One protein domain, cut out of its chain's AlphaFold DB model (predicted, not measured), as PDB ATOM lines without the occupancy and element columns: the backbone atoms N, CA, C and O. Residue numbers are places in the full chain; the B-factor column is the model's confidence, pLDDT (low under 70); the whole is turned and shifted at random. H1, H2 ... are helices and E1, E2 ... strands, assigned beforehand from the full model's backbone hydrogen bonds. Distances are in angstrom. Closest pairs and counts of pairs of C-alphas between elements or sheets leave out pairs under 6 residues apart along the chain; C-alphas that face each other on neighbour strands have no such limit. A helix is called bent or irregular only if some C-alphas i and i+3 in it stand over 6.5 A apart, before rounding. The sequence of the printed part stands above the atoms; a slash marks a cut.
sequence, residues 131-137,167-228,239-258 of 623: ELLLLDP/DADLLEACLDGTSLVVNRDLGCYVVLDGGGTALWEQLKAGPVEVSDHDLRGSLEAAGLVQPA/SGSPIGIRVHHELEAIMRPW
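This is residues 131 to 137, 167 to 228 and 239 to 258 of the 623 residues of the protein "PqqD family protein" of Synechococcus sp. CBW1004 (UniProt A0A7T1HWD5). What is the main picture? A twisted sheet of four strands has helices H2 and H3 over one face, with E4 between them in the chain, and its other face bare. Two small helices, H1 and H4, touch each other beyond one end of the strands. What is it made of? The printed part has 89 residues with the named elements H1 E1 E2 E3 H2 E4 H3 E5 H4; the sheet, in order E1 E2 E3 E5, is antiparallel and the class is mixed. It is compact, with a radius of gyration of the C-alphas of 13.2 A and spans of 43 by 29 by 21 A.

How do the strands pair? E1, 170 to 175, E2, 178 to 183, and E3, 188 to 194, form two hairpins and a meander, each the antiparallel neighbour of the one before: N 171 and O 182 are 2.9 A apart, N 181 and O 190 2.9 A. E5, 243 to 248, is antiparallel to E3, with N 191 and O 246 2.8 A apart. Which helices are on the sheet? H2, 195 to 205, stands up from it at 55 degrees; the closest C-alphas to E5 are Gly 195 and Ile 243, 4.3 A. H3, 213 to 221, on the same face in two layers, helices on one face of a sheet, runs slantwise to the strands, at 34 degrees to E5 on the local plane; the closest C-alphas are Ser 218 and Val 247, 7.4 A. What else is there? E4, 208 to 210, pairs with no named strand. H1, 131 to 135, touches H4, 252 to 255, which only grazes the sheet; their closest C-alphas, of Leu 133 and Ala 253, are 5.4 A apart. How are the helix backbones? In H2 and H3 every O i to N i+4 pair is within hydrogen-bond range; in H1 0 of 1 is, with 1 of 2 O i to N i+3 pairs, and H4 is too short for such a pair.

Where do the elements begin and end? H1 begins at C-alpha 131, (26.931, 40.324, 85.311), and H4 ends at C-alpha 255, (33.570, 48.586, 85.195). How long are they? E3 is 20.2 A from first to last C-alpha, E1 16.7 A, E5 16.4 A, E2 16.1 A, H2 15.6 A and H3 12.0 A. H1 is irregular, but only just: C-alphas 132 and 135 are 6.51 A apart.

Where is the chain cut? Residues 138 to 166 and 229 to 238 are not printed, with gaps of 24.9 A from C-alpha 137 to 167 and 21.5 A from C-alpha 228 to 239; the links printed whole are tight. Where is confidence low? Residues 131 to 137, 227 to 228 and 252 to 258 have pLDDT under 70.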
ATOM      1  N   GLU A 131      28.352  40.529  85.026       37.84
ATOM      2  CA  GLU A 131      26.931  40.324  85.311       37.84
ATOM      3  C   GLU A 131      26.693  40.148  86.824       37.84
ATOM      4  O   GLU A 131      25.674  40.618  87.326       37.84
ATOM      5  N   LEU A 132      27.666  39.579  87.562       37.25
ATOM      6  CA  LEU A 132      27.631  39.360  89.025       37.25
ATOM      7  C   LEU A 132      27.411  40.648  89.824       37.25
ATOM      8  O   LEU A 132      26.763  40.662  90.869       37.25
ATOM      9  N   LEU A 133      27.965  41.736  89.308       36.34
ATOM     10  CA  LEU A 133      28.011  43.043  89.942       36.34
ATOM     11  C   LEU A 133      26.692  43.829  89.830       36.34
ATOM     12  O   LEU A 133      26.566  44.877  90.461       36.34
ATOM     13  N   LEU A 134      25.712  43.329  89.066       36.22
ATOM     14  CA  LEU A 134      24.386  43.941  88.899       36.22
ATOM     15  C   LEU A 134      23.421  43.695  90.075       36.22
ATOM     16  O   LEU A 134      22.360  44.314  90.099       36.22
ATOM     17  N   LEU A 135      23.746  42.817  91.035       36.38
ATOM     18  CA  LEU A 135      22.842  42.465  92.149       36.38
ATOM     19  C   LEU A 135      23.194  43.087  93.508       36.38
ATOM     20  O   LEU A 135      22.683  42.642  94.532       36.38
ATOM     21  N   ASP A 136      24.010  44.141  93.538       30.06
ATOM     22  CA  ASP A 136      24.229  44.906  94.772       30.06
ATOM     23  C   ASP A 136      22.884  45.517  95.273       30.06
ATOM     24  O   ASP A 136      22.219  46.207  94.482       30.06
ATOM     25  N   PRO A 137      22.452  45.307  96.541       29.92
ATOM     26  CA  PRO A 137      21.102  45.612  97.058       29.92
ATOM     27  C   PRO A 137      20.674  47.090  97.138       29.92
ATOM     28  O   PRO A 137      19.770  47.424  97.905       29.92
ATOM     29  N   ASP A 167      40.038  61.066  94.519       74.56
ATOM     30  CA  ASP A 167      41.039  60.185  93.912       74.56
ATOM     31  C   ASP A 167      40.410  59.239  92.865       74.56
ATOM     32  O   ASP A 167      41.080  58.328  92.378       74.56
ATOM     33  N   ALA A 168      39.123  59.398  92.525       81.62
ATOM     34  CA  ALA A 168      38.397  58.517  91.608       81.62
ATOM     35  C   ALA A 168      39.007  58.464  90.192       81.62
ATOM     36  O   ALA A 168      39.606  59.425  89.707       81.62
ATOM     37  N   ASP A 169      38.864  57.321  89.519       85.69
ATOM     38  CA  ASP A 169      39.270  57.137  88.121       85.69
ATOM     39  C   ASP A 169      38.235  57.771  87.191       85.69
ATOM     40  O   ASP A 169      37.289  57.116  86.741       85.69
ATOM     41  N   LEU A 170      38.382  59.076  86.966       89.88
ATOM     42  CA  LEU A 170      37.454  59.853  86.158       89.88
ATOM     43  C   LEU A 170      37.982  60.038  84.736       89.88
ATOM     44  O   LEU A 170      39.076  60.561  84.520       89.88
ATOM     45  N   LEU A 171      37.154  59.678  83.758       92.38
ATOM     46  CA  LEU A 171      37.329  60.071  82.364       92.38
ATOM     47  C   LEU A 171      36.228  61.043  81.975       92.38
ATOM     48  O   LEU A 171      35.065  60.821  82.295       92.38
ATOM     49  N   GLU A 172      36.571  62.099  81.249       93.88
ATOM     50  CA  GLU A 172      35.603  63.124  80.868       93.88
ATOM     51  C   GLU A 172      35.626  63.441  79.376       93.88
ATOM     52  O   GLU A 172      36.629  63.257  78.683       93.88
ATOM     53  N   ALA A 173      34.492  63.936  78.897       94.25
ATOM     54  CA  ALA A 173      34.314  64.485  77.567       94.25
ATOM     55  C   ALA A 173      33.280  65.612  77.624       94.25
ATOM     56  O   ALA A 173      32.291  65.505  78.342       94.25
ATOM     57  N   CYS A 174      33.481  66.683  76.859       94.25
ATOM     58  CA  CYS A 174      32.537  67.797  76.787       94.25
ATOM     59  C   CYS A 174      32.215  68.107  75.324       94.25
ATOM     60  O   CYS A 174      33.125  68.247  74.504       94.25
ATOM     61  N   LEU A 175      30.926  68.195  75.001       93.62
ATOM     62  CA  LEU A 175      30.428  68.500  73.663       93.62
ATOM     63  C   LEU A 175      29.141  69.321  73.763       93.62
ATOM     64  O   LEU A 175      28.247  68.975  74.526       93.62
ATOM     65  N   ASP A 176      29.055  70.415  73.004       91.56
ATOM     66  CA  ASP A 176      27.867  71.281  72.904       91.56
ATOM     67  C   ASP A 176      27.269  71.744  74.251       91.56
ATOM     68  O   ASP A 176      26.065  71.956  74.385       91.56
ATOM     69  N   GLY A 177      28.120  71.952  75.264       89.25
ATOM     70  CA  GLY A 177      27.692  72.387  76.599       89.25
ATOM     71  C   GLY A 177      27.184  71.261  77.505       89.25
ATOM     72  O   GLY A 177      26.720  71.552  78.611       89.25
ATOM     73  N   THR A 178      27.315  70.006  77.073       93.69
ATOM     74  CA  THR A 178      27.086  68.799  77.871       93.69
ATOM     75  C   THR A 178      28.426  68.164  78.243       93.69
ATOM     76  O   THR A 178      29.206  67.788  77.365       93.69
ATOM     77  N   SER A 179      28.685  68.022  79.542       94.25
ATOM     78  CA  SER A 179      29.817  67.255  80.066       94.25
ATOM     79  C   SER A 179      29.376  65.841  80.433       94.25
ATOM     80  O   SER A 179      28.405  65.643  81.159       94.25
ATOM     81  N   LEU A 180      30.114  64.854  79.946       95.44
ATOM     82  CA  LEU A 180      29.993  63.448  80.290       95.44
ATOM     83  C   LEU A 180      31.195  63.068  81.151       95.44
ATOM     84  O   LEU A 180      32.331  63.163  80.688       95.44
ATOM     85  N   VAL A 181      30.947  62.630  82.382       94.62
ATOM     86  CA  VAL A 181      31.988  62.225  83.332       94.62
ATOM     87  C   VAL A 181      31.767  60.771  83.705       94.62
ATOM     88  O   VAL A 181      30.758  60.428  84.309       94.62
ATOM     89  N   VAL A 182      32.694  59.903  83.330       91.56
ATOM     90  CA  VAL A 182      32.658  58.474  83.621       91.56
ATOM     91  C   VAL A 182      33.505  58.214  84.855       91.56
ATOM     92  O   VAL A 182      34.720  58.406  84.817       91.56
ATOM     93  N   ASN A 183      32.872  57.765  85.934       89.88
ATOM     94  CA  ASN A 183      33.565  57.266  87.108       89.88
ATOM     95  C   ASN A 183      33.768  55.767  86.947       89.88
ATOM     96  O   ASN A 183      32.854  54.963  87.150       89.88
ATOM     97  N   ARG A 184      34.988  55.385  86.577       84.00
ATOM     98  CA  ARG A 184      35.294  53.986  86.330       84.00
ATOM     99  C   ARG A 184      35.248  53.204  87.635       84.00
ATOM    100  O   ARG A 184      34.722  52.102  87.628       84.00
ATOM    101  N   ASP A 185      35.716  53.745  88.757       81.19
ATOM    102  CA  ASP A 185      35.716  53.021  90.041       81.19
ATOM    103  C   ASP A 185      34.319  52.688  90.571       81.19
ATOM    104  O   ASP A 185      34.166  51.786  91.384       81.19
ATOM    105  N   LEU A 186      33.294  53.418  90.148       79.75
ATOM    106  CA  LEU A 186      31.917  53.081  90.497       79.75
ATOM    107  C   LEU A 186      31.179  52.406  89.348       79.75
ATOM    108  O   LEU A 186      30.061  51.957  89.542       79.75
ATOM    109  N   GLY A 187      31.784  52.329  88.160       81.31
ATOM    110  CA  GLY A 187      31.102  51.891  86.953       81.31
ATOM    111  C   GLY A 187      29.846  52.714  86.674       81.31
ATOM    112  O   GLY A 187      28.819  52.182  86.274       81.31
ATOM    113  N   CYS A 188      29.912  54.025  86.870       87.06
ATOM    114  CA  CYS A 188      28.810  54.918  86.540       87.06
ATOM    115  C   CYS A 188      29.292  56.047  85.631       87.06
ATOM    116  O   CYS A 188      30.490  56.317  85.504       87.06
ATOM    117  N   TYR A 189      28.358  56.710  84.963       91.12
ATOM    118  CA  TYR A 189      28.648  57.950  84.261       91.12
ATOM    119  C   TYR A 189      27.584  58.998  84.543       91.12
ATOM    120  O   TYR A 189      26.413  58.694  84.760       91.12
ATOM    121  N   VAL A 190      28.009  60.252  84.540       93.12
ATOM    122  CA  VAL A 190      27.180  61.406  84.851       93.12
ATOM    123  C   VAL A 190      27.116  62.304  83.633       93.12
ATOM    124  O   VAL A 190      28.143  62.666  83.060       93.12
ATOM    125  N   VAL A 191      25.898  62.668  83.251       95.50
ATOM    126  CA  VAL A 191      25.623  63.656  82.210       95.50
ATOM    127  C   VAL A 191      25.254  64.965  82.886       95.50
ATOM    128  O   VAL A 191      24.304  65.026  83.670       95.50
ATOM    129  N   LEU A 192      26.026  66.001  82.588       93.88
ATOM    130  CA  LEU A 192      25.904  67.336  83.149       93.88
ATOM    131  C   LEU A 192      25.557  68.296  82.017       93.88
ATOM    132  O   LEU A 192      26.283  68.370  81.032       93.88
ATOM    133  N   ASP A 193      24.451  69.022  82.155       92.19
ATOM    134  CA  ASP A 193      23.922  69.904  81.112       92.19
ATOM    135  C   ASP A 193      23.866  71.357  81.611       92.19
ATOM    136  O   ASP A 193      23.479  71.628  82.755       92.19
ATOM    137  N   GLY A 194      24.231  72.313  80.748       88.25
ATOM    138  CA  GLY A 194      24.092  73.750  81.014       88.25
ATOM    139  C   GLY A 194      24.800  74.201  82.298       88.25
ATOM    140  O   GLY A 194      26.028  74.271  82.347       88.25
ATOM    141  N   GLY A 195      24.027  74.509  83.348       89.62
ATOM    142  CA  GLY A 195      24.571  74.884  84.658       89.62
ATOM    143  C   GLY A 195      25.400  73.774  85.318       89.62
ATOM    144  O   GLY A 195      26.352  74.081  86.031       89.62
ATOM    145  N   GLY A 196      25.096  72.500  85.035       91.44
ATOM    146  CA  GLY A 196      25.868  71.355  85.531       91.44
ATOM    147  C   GLY A 196      27.272  71.285  84.937       91.44
ATOM    148  O   GLY A 196      28.232  71.052  85.663       91.44
ATOM    149  N   THR A 197      27.415  71.582  83.644       91.50
ATOM    150  CA  THR A 197      28.725  71.675  82.978       91.50
ATOM    151  C   THR A 197      29.582  72.780  83.592       91.50
ATOM    152  O   THR A 197      30.743  72.560  83.922       91.50
ATOM    153  N   ALA A 198      28.999  73.963  83.820       90.88
ATOM    154  CA  ALA A 198      29.694  75.057  84.500       90.88
ATOM    155  C   ALA A 198      30.096  74.695  85.940       90.88
ATOM    156  O   ALA A 198      31.183  75.067  86.379       90.88
ATOM    157  N   LEU A 199      29.240  73.970  86.669       90.69
ATOM    158  CA  LEU A 199      29.561  73.478  88.007       90.69
ATOM    159  C   LEU A 199      30.742  72.502  87.970       90.69
ATOM    160  O   LEU A 199      31.656  72.632  88.779       90.69
ATOM    161  N   TRP A 200      30.757  71.570  87.017       90.94
ATOM    162  CA  TRP A 200      31.847  70.610  86.859       90.94
ATOM    163  C   TRP A 200      33.199  71.277  86.612       90.94
ATOM    164  O   TRP A 200      34.181  70.960  87.279       90.94
ATOM    165  N   GLU A 201      33.249  72.263  85.714       88.88
ATOM    166  CA  GLU A 201      34.474  73.027  85.461       88.88
ATOM    167  C   GLU A 201      34.968  73.775  86.711       88.88
ATOM    168  O   GLU A 201      36.174  73.866  86.945       88.88
ATOM    169  N   GLN A 202      34.056  74.270  87.558       88.12
ATOM    170  CA  GLN A 202      34.433  74.876  88.838       88.12
ATOM    171  C   GLN A 202      34.943  73.842  89.850       88.12
ATOM    172  O   GLN A 202      35.951  74.104  90.502       88.12
ATOM    173  N   LEU A 203      34.297  72.674  89.947       86.69
ATOM    174  CA  LEU A 203      34.711  71.578  90.833       86.69
ATOM    175  C   LEU A 203      36.120  71.070  90.499       86.69
ATOM    176  O   LEU A 203      36.899  70.780  91.405       86.69
ATOM    177  N   LYS A 204      36.486  71.037  89.211       84.81
ATOM    178  CA  LYS A 204      37.855  70.723  88.769       84.81
ATOM    179  C   LYS A 204      38.882  71.772  89.195       84.81
ATOM    180  O   LYS A 204      40.041  71.437  89.429       84.81
ATOM    181  N   ALA A 205      38.483  73.041  89.274       84.44
ATOM    182  CA  ALA A 205      39.372  74.140  89.643       84.44
ATOM    183  C   ALA A 205      39.602  74.253  91.161       84.44
ATOM    184  O   ALA A 205      40.594  74.848  91.589       84.44
ATOM    185  N   GLY A 206      38.702  73.702  91.976       79.06
ATOM    186  CA  GLY A 206      38.841  73.664  93.425       79.06
ATOM    187  C   GLY A 206      37.503  73.533  94.154       79.06
ATOM    188  O   GLY A 206      36.468  73.335  93.525       79.06
ATOM    189  N   PRO A 207      37.507  73.655  95.495       82.75
ATOM    190  CA  PRO A 207      36.318  73.431  96.304       82.75
ATOM    191  C   PRO A 207      35.151  74.350  95.933       82.75
ATOM    192  O   PRO A 207      35.305  75.575  95.933       82.75
ATOM    193  N   VAL A 208      33.969  73.773  95.701       83.31
ATOM    194  CA  VAL A 208      32.720  74.522  95.469       83.31
ATOM    195  C   VAL A 208      31.738  74.296  96.616       83.31
ATOM    196  O   VAL A 208      31.623  73.189  97.154       83.31
ATOM    197  N   GLU A 209      31.047  75.364  97.013       84.50
ATOM    198  CA  GLU A 209      29.999  75.349  98.032       84.50
ATOM    199  C   GLU A 209      28.643  74.966  97.417       84.50
ATOM    200  O   GLU A 209      27.978  75.806  96.811       84.50
ATOM    201  N   VAL A 210      28.224  73.704  97.583       83.19
ATOM    202  CA  VAL A 210      26.973  73.163  97.019       83.19
ATOM    203  C   VAL A 210      25.868  73.191  98.077       83.19
ATOM    204  O   VAL A 210      25.777  72.322  98.950       83.19
ATOM    205  N   SER A 211      25.025  74.225  98.025       80.25
ATOM    206  CA  SER A 211      23.925  74.421  98.982       80.25
ATOM    207  C   SER A 211      22.752  73.462  98.766       80.25
ATOM    208  O   SER A 211      22.103  73.074  99.732       80.25
ATOM    209  N   ASP A 212      22.489  73.075  97.516       84.75
ATOM    210  CA  ASP A 212      21.429  72.129  97.155       84.75
ATOM    211  C   ASP A 212      21.776  70.722  97.671       84.75
ATOM    212  O   ASP A 212      22.871  70.209  97.429       84.75
ATOM    213  N   HIS A 213      20.879  70.130  98.459       82.62
ATOM    214  CA  HIS A 213      21.113  68.843  99.109       82.62
ATOM    215  C   HIS A 213      21.032  67.668  98.124       82.62
ATOM    216  O   HIS A 213      21.865  66.766  98.190       82.62
ATOM    217  N   ASP A 214      20.082  67.692  97.190       84.31
ATOM    218  CA  ASP A 214      19.832  66.579  96.269       84.31
ATOM    219  C   ASP A 214      20.905  66.524  95.180       84.31
ATOM    220  O   ASP A 214      21.421  65.454  94.840       84.31
ATOM    221  N   LEU A 215      21.317  67.695  94.688       86.69
ATOM    222  CA  LEU A 215      22.446  67.816  93.772       86.69
ATOM    223  C   LEU A 215      23.739  67.301  94.410       86.69
ATOM    224  O   LEU A 215      24.476  66.535  93.792       86.69
ATOM    225  N   ARG A 216      24.010  67.705  95.655       85.69
ATOM    226  CA  ARG A 216      25.176  67.236  96.408       85.69
ATOM    227  C   ARG A 216      25.137  65.723  96.593       85.69
ATOM    228  O   ARG A 216      26.120  65.069  96.272       85.69
ATOM    229  N   GLY A 217      23.999  65.181  97.030       84.62
ATOM    230  CA  GLY A 217      23.809  63.741  97.187       84.62
ATOM    231  C   GLY A 217      24.053  62.979  95.884       84.62
ATOM    232  O   GLY A 217      24.712  61.946  95.899       84.62
ATOM    233  N   SER A 218      23.619  63.523  94.743       87.31
ATOM    234  CA  SER A 218      23.863  62.927  93.422       87.31
ATOM    235  C   SER A 218      25.348  62.936  93.032       87.31
ATOM    236  O   SER A 218      25.857  61.942  92.518       87.31
ATOM    237  N   LEU A 219      26.063  64.039  93.286       88.31
ATOM    238  CA  LEU A 219      27.503  64.151  93.016       88.31
ATOM    239  C   LEU A 219      28.334  63.226  93.921       88.31
ATOM    240  O   LEU A 219      29.297  62.617  93.453       88.31
ATOM    241  N   GLU A 220      27.964  63.122  95.200       86.94
ATOM    242  CA  GLU A 220      28.600  62.235  96.182       86.94
ATOM    243  C   GLU A 220      28.334  60.760  95.848       86.94
ATOM    244  O   GLU A 220      29.273  59.966  95.810       86.94
ATOM    245  N   ALA A 221      27.086  60.396  95.528       82.94
ATOM    246  CA  ALA A 221      26.714  59.036  95.133       82.94
ATOM    247  C   ALA A 221      27.416  58.588  93.842       82.94
ATOM    248  O   ALA A 221      27.801  57.429  93.716       82.94
ATOM    249  N   ALA A 222      27.643  59.512  92.903       84.94
ATOM    250  CA  ALA A 222      28.418  59.255  91.692       84.94
ATOM    251  C   ALA A 222      29.946  59.337  91.899       84.94
ATOM    252  O   ALA A 222      30.712  59.203  90.941       84.94
ATOM    253  N   GLY A 223      30.422  59.579  93.127       87.00
ATOM    254  CA  GLY A 223      31.847  59.651  93.473       87.00
ATOM    255  C   GLY A 223      32.616  60.793  92.798       87.00
ATOM    256  O   GLY A 223      33.848  60.768  92.758       87.00
ATOM    257  N   LEU A 224      31.906  61.788  92.257       87.19
ATOM    258  CA  LEU A 224      32.508  62.942  91.586       87.19
ATOM    259  C   LEU A 224      33.093  63.949  92.575       87.19
ATOM    260  O   LEU A 224      33.947  64.756  92.213       87.19
ATOM    261  N   VAL A 225      32.625  63.913  93.820       85.31
ATOM    262  CA  VAL A 225      33.069  64.795  94.895       85.31
ATOM    263  C   VAL A 225      33.162  64.038  96.214       85.31
ATOM    264  O   VAL A 225      32.474  63.041  96.422       85.31
ATOM    265  N   GLN A 226      33.987  64.551  97.123       75.56
ATOM    266  CA  GLN A 226      34.029  64.132  98.522       75.56
ATOM    267  C   GLN A 226      33.855  65.354  99.438       75.56
ATOM    268  O   GLN A 226      34.192  66.476  99.029       75.56
ATOM    269  N   PRO A 227      33.351  65.173 100.675       69.56
ATOM    270  CA  PRO A 227      33.310  66.246 101.660       69.56
ATOM    271  C   PRO A 227      34.723  66.782 101.918       69.56
ATOM    272  O   PRO A 227      35.623  66.019 102.268       69.56
ATOM    273  N   ALA A 228      34.927  68.093 101.768       63.44
ATOM    274  CA  ALA A 228      36.251  68.679 101.945       63.44
ATOM    275  C   ALA A 228      36.775  68.431 103.369       63.44
ATOM    276  O   ALA A 228      36.164  68.828 104.363       63.44
ATOM    277  N   SER A 239      25.805  80.844  89.287       71.94
ATOM    278  CA  SER A 239      24.445  81.398  89.262       71.94
ATOM    279  C   SER A 239      23.961  81.599  87.821       71.94
ATOM    280  O   SER A 239      24.727  82.023  86.958       71.94
ATOM    281  N   GLY A 240      22.678  81.314  87.552       70.25
ATOM    282  CA  GLY A 240      21.985  81.772  86.337       70.25
ATOM    283  C   GLY A 240      21.417  80.710  85.385       70.25
ATOM    284  O   GLY A 240      20.585  81.073  84.561       70.25
ATOM    285  N   SER A 241      21.792  79.429  85.481       74.31
ATOM    286  CA  SER A 241      21.203  78.344  84.667       74.31
ATOM    287  C   SER A 241      20.792  77.151  85.534       74.31
ATOM    288  O   SER A 241      21.486  76.873  86.511       74.31
ATOM    289  N   PRO A 242      19.700  76.433  85.195       82.12
ATOM    290  CA  PRO A 242      19.362  75.178  85.857       82.12
ATOM    291  C   PRO A 242      20.530  74.195  85.766       82.12
ATOM    292  O   PRO A 242      21.172  74.076  84.719       82.12
ATOM    293  N   ILE A 243      20.801  73.504  86.868       85.25
ATOM    294  CA  ILE A 243      21.824  72.464  86.927       85.25
ATOM    295  C   ILE A 243      21.172  71.159  86.474       85.25
ATOM    296  O   ILE A 243      20.359  70.589  87.197       85.25
ATOM    297  N   GLY A 244      21.486  70.719  85.256       86.31
ATOM    298  CA  GLY A 244      21.109  69.392  84.781       86.31
ATOM    299  C   GLY A 244      22.151  68.373  85.225       86.31
ATOM    300  O   GLY A 244      23.324  68.533  84.895       86.31
ATOM    301  N   ILE A 245      21.723  67.347  85.958       91.12
ATOM    302  CA  ILE A 245      22.541  66.193  86.332       91.12
ATOM    303  C   ILE A 245      21.722  64.916  86.144       91.12
ATOM    304  O   ILE A 245      20.568  64.841  86.567       91.12
ATOM    305  N   ARG A 246      22.304  63.918  85.482       93.56
ATOM    306  CA  ARG A 246      21.739  62.572  85.336       93.56
ATOM    307  C   ARG A 246      22.839  61.557  85.587       93.56
ATOM    308  O   ARG A 246      23.884  61.640  84.950       93.56
ATOM    309  N   VAL A 247      22.606  60.624  86.502       89.19
ATOM    310  CA  VAL A 247      23.551  59.550  86.831       89.19
ATOM    311  C   VAL A 247      23.057  58.259  86.189       89.19
ATOM    312  O   VAL A 247      21.875  57.932  86.272       89.19
ATOM    313  N   HIS A 248      23.963  57.549  85.530       88.00
ATOM    314  CA  HIS A 248      23.705  56.295  84.842       88.00
ATOM    315  C   HIS A 248      24.621  55.205  85.395       88.00
ATOM    316  O   HIS A 248      25.837  55.383  85.462       88.00
ATOM    317  N   HIS A 249      24.035  54.062  85.735       81.06
ATOM    318  CA  HIS A 249      24.707  52.932  86.393       81.06
ATOM    319  C   HIS A 249      24.924  51.732  85.451       81.06
ATOM    320  O   HIS A 249      25.350  50.659  85.852       81.06
ATOM    321  N   GLU A 250      24.666  51.911  84.154       72.00
ATOM    322  CA  GLU A 250      24.741  50.850  83.134       72.00
ATOM    323  C   GLU A 250      26.161  50.282  82.944       72.00
ATOM    324  O   GLU A 250      26.332  49.230  82.327       72.00
ATOM    325  N   LEU A 251      27.189  50.987  83.432       73.06
ATOM    326  CA  LEU A 251      28.577  50.546  83.362       73.06
ATOM    327  C   LEU A 251      28.996  49.695  84.562       73.06
ATOM    328  O   LEU A 251      30.087  49.135  84.504       73.06
ATOM    329  N   GLU A 252      28.172  49.554  85.604       66.12
ATOM    330  CA  GLU A 252      28.555  48.860  86.839       66.12
ATOM    331  C   GLU A 252      28.971  47.429  86.548       66.12
ATOM    332  O   GLU A 252      30.005  46.966  87.031       66.12
ATOM    333  N   ALA A 253      28.227  46.792  85.648       56.00
ATOM    334  CA  ALA A 253      28.571  45.482  85.155       56.00
ATOM    335  C   ALA A 253      29.983  45.471  84.554       56.00
ATOM    336  O   ALA A 253      30.844  44.695  84.920       56.00
ATOM    337  N   ILE A 254      30.289  46.396  83.659       61.25
ATOM    338  CA  ILE A 254      31.518  46.341  82.864       61.25
ATOM    339  C   ILE A 254      32.746  46.843  83.655       61.25
ATOM    340  O   ILE A 254      33.881  46.486  83.341       61.25
ATOM    341  N   MET A 255      32.536  47.708  84.651       63.78
ATOM    342  CA  MET A 255      33.570  48.586  85.195       63.78
ATOM    343  C   MET A 255      33.736  48.560  86.718       63.78
ATOM    344  O   MET A 255      34.562  49.337  87.196       63.78
ATOM    345  N   ARG A 256      33.059  47.756  87.543       55.09
ATOM    346  CA  ARG A 256      33.399  47.831  88.981       55.09
ATOM    347  C   ARG A 256      34.851  47.370  89.229       55.09
ATOM    348  O   ARG A 256      35.293  46.375  88.657       55.09
ATOM    349  N   PRO A 257      35.647  48.140  89.990       50.03
ATOM    350  CA  PRO A 257      37.029  47.819  90.289       50.03
ATOM    351  C   PRO A 257      37.054  46.551  91.123       50.03
ATOM    352  O   PRO A 257      36.353  46.427  92.127       50.03
ATOM    353  N   TRP A 258      37.886  45.612  90.695       51.78
ATOM    354  CA  TRP A 258      37.914  44.277  91.278       51.78
ATOM    355  C   TRP A 258      38.451  44.280  92.713       51.78
ATOM    356  O   TRP A 258      38.157  43.386  93.501       51.78
TER     357      TRP A 258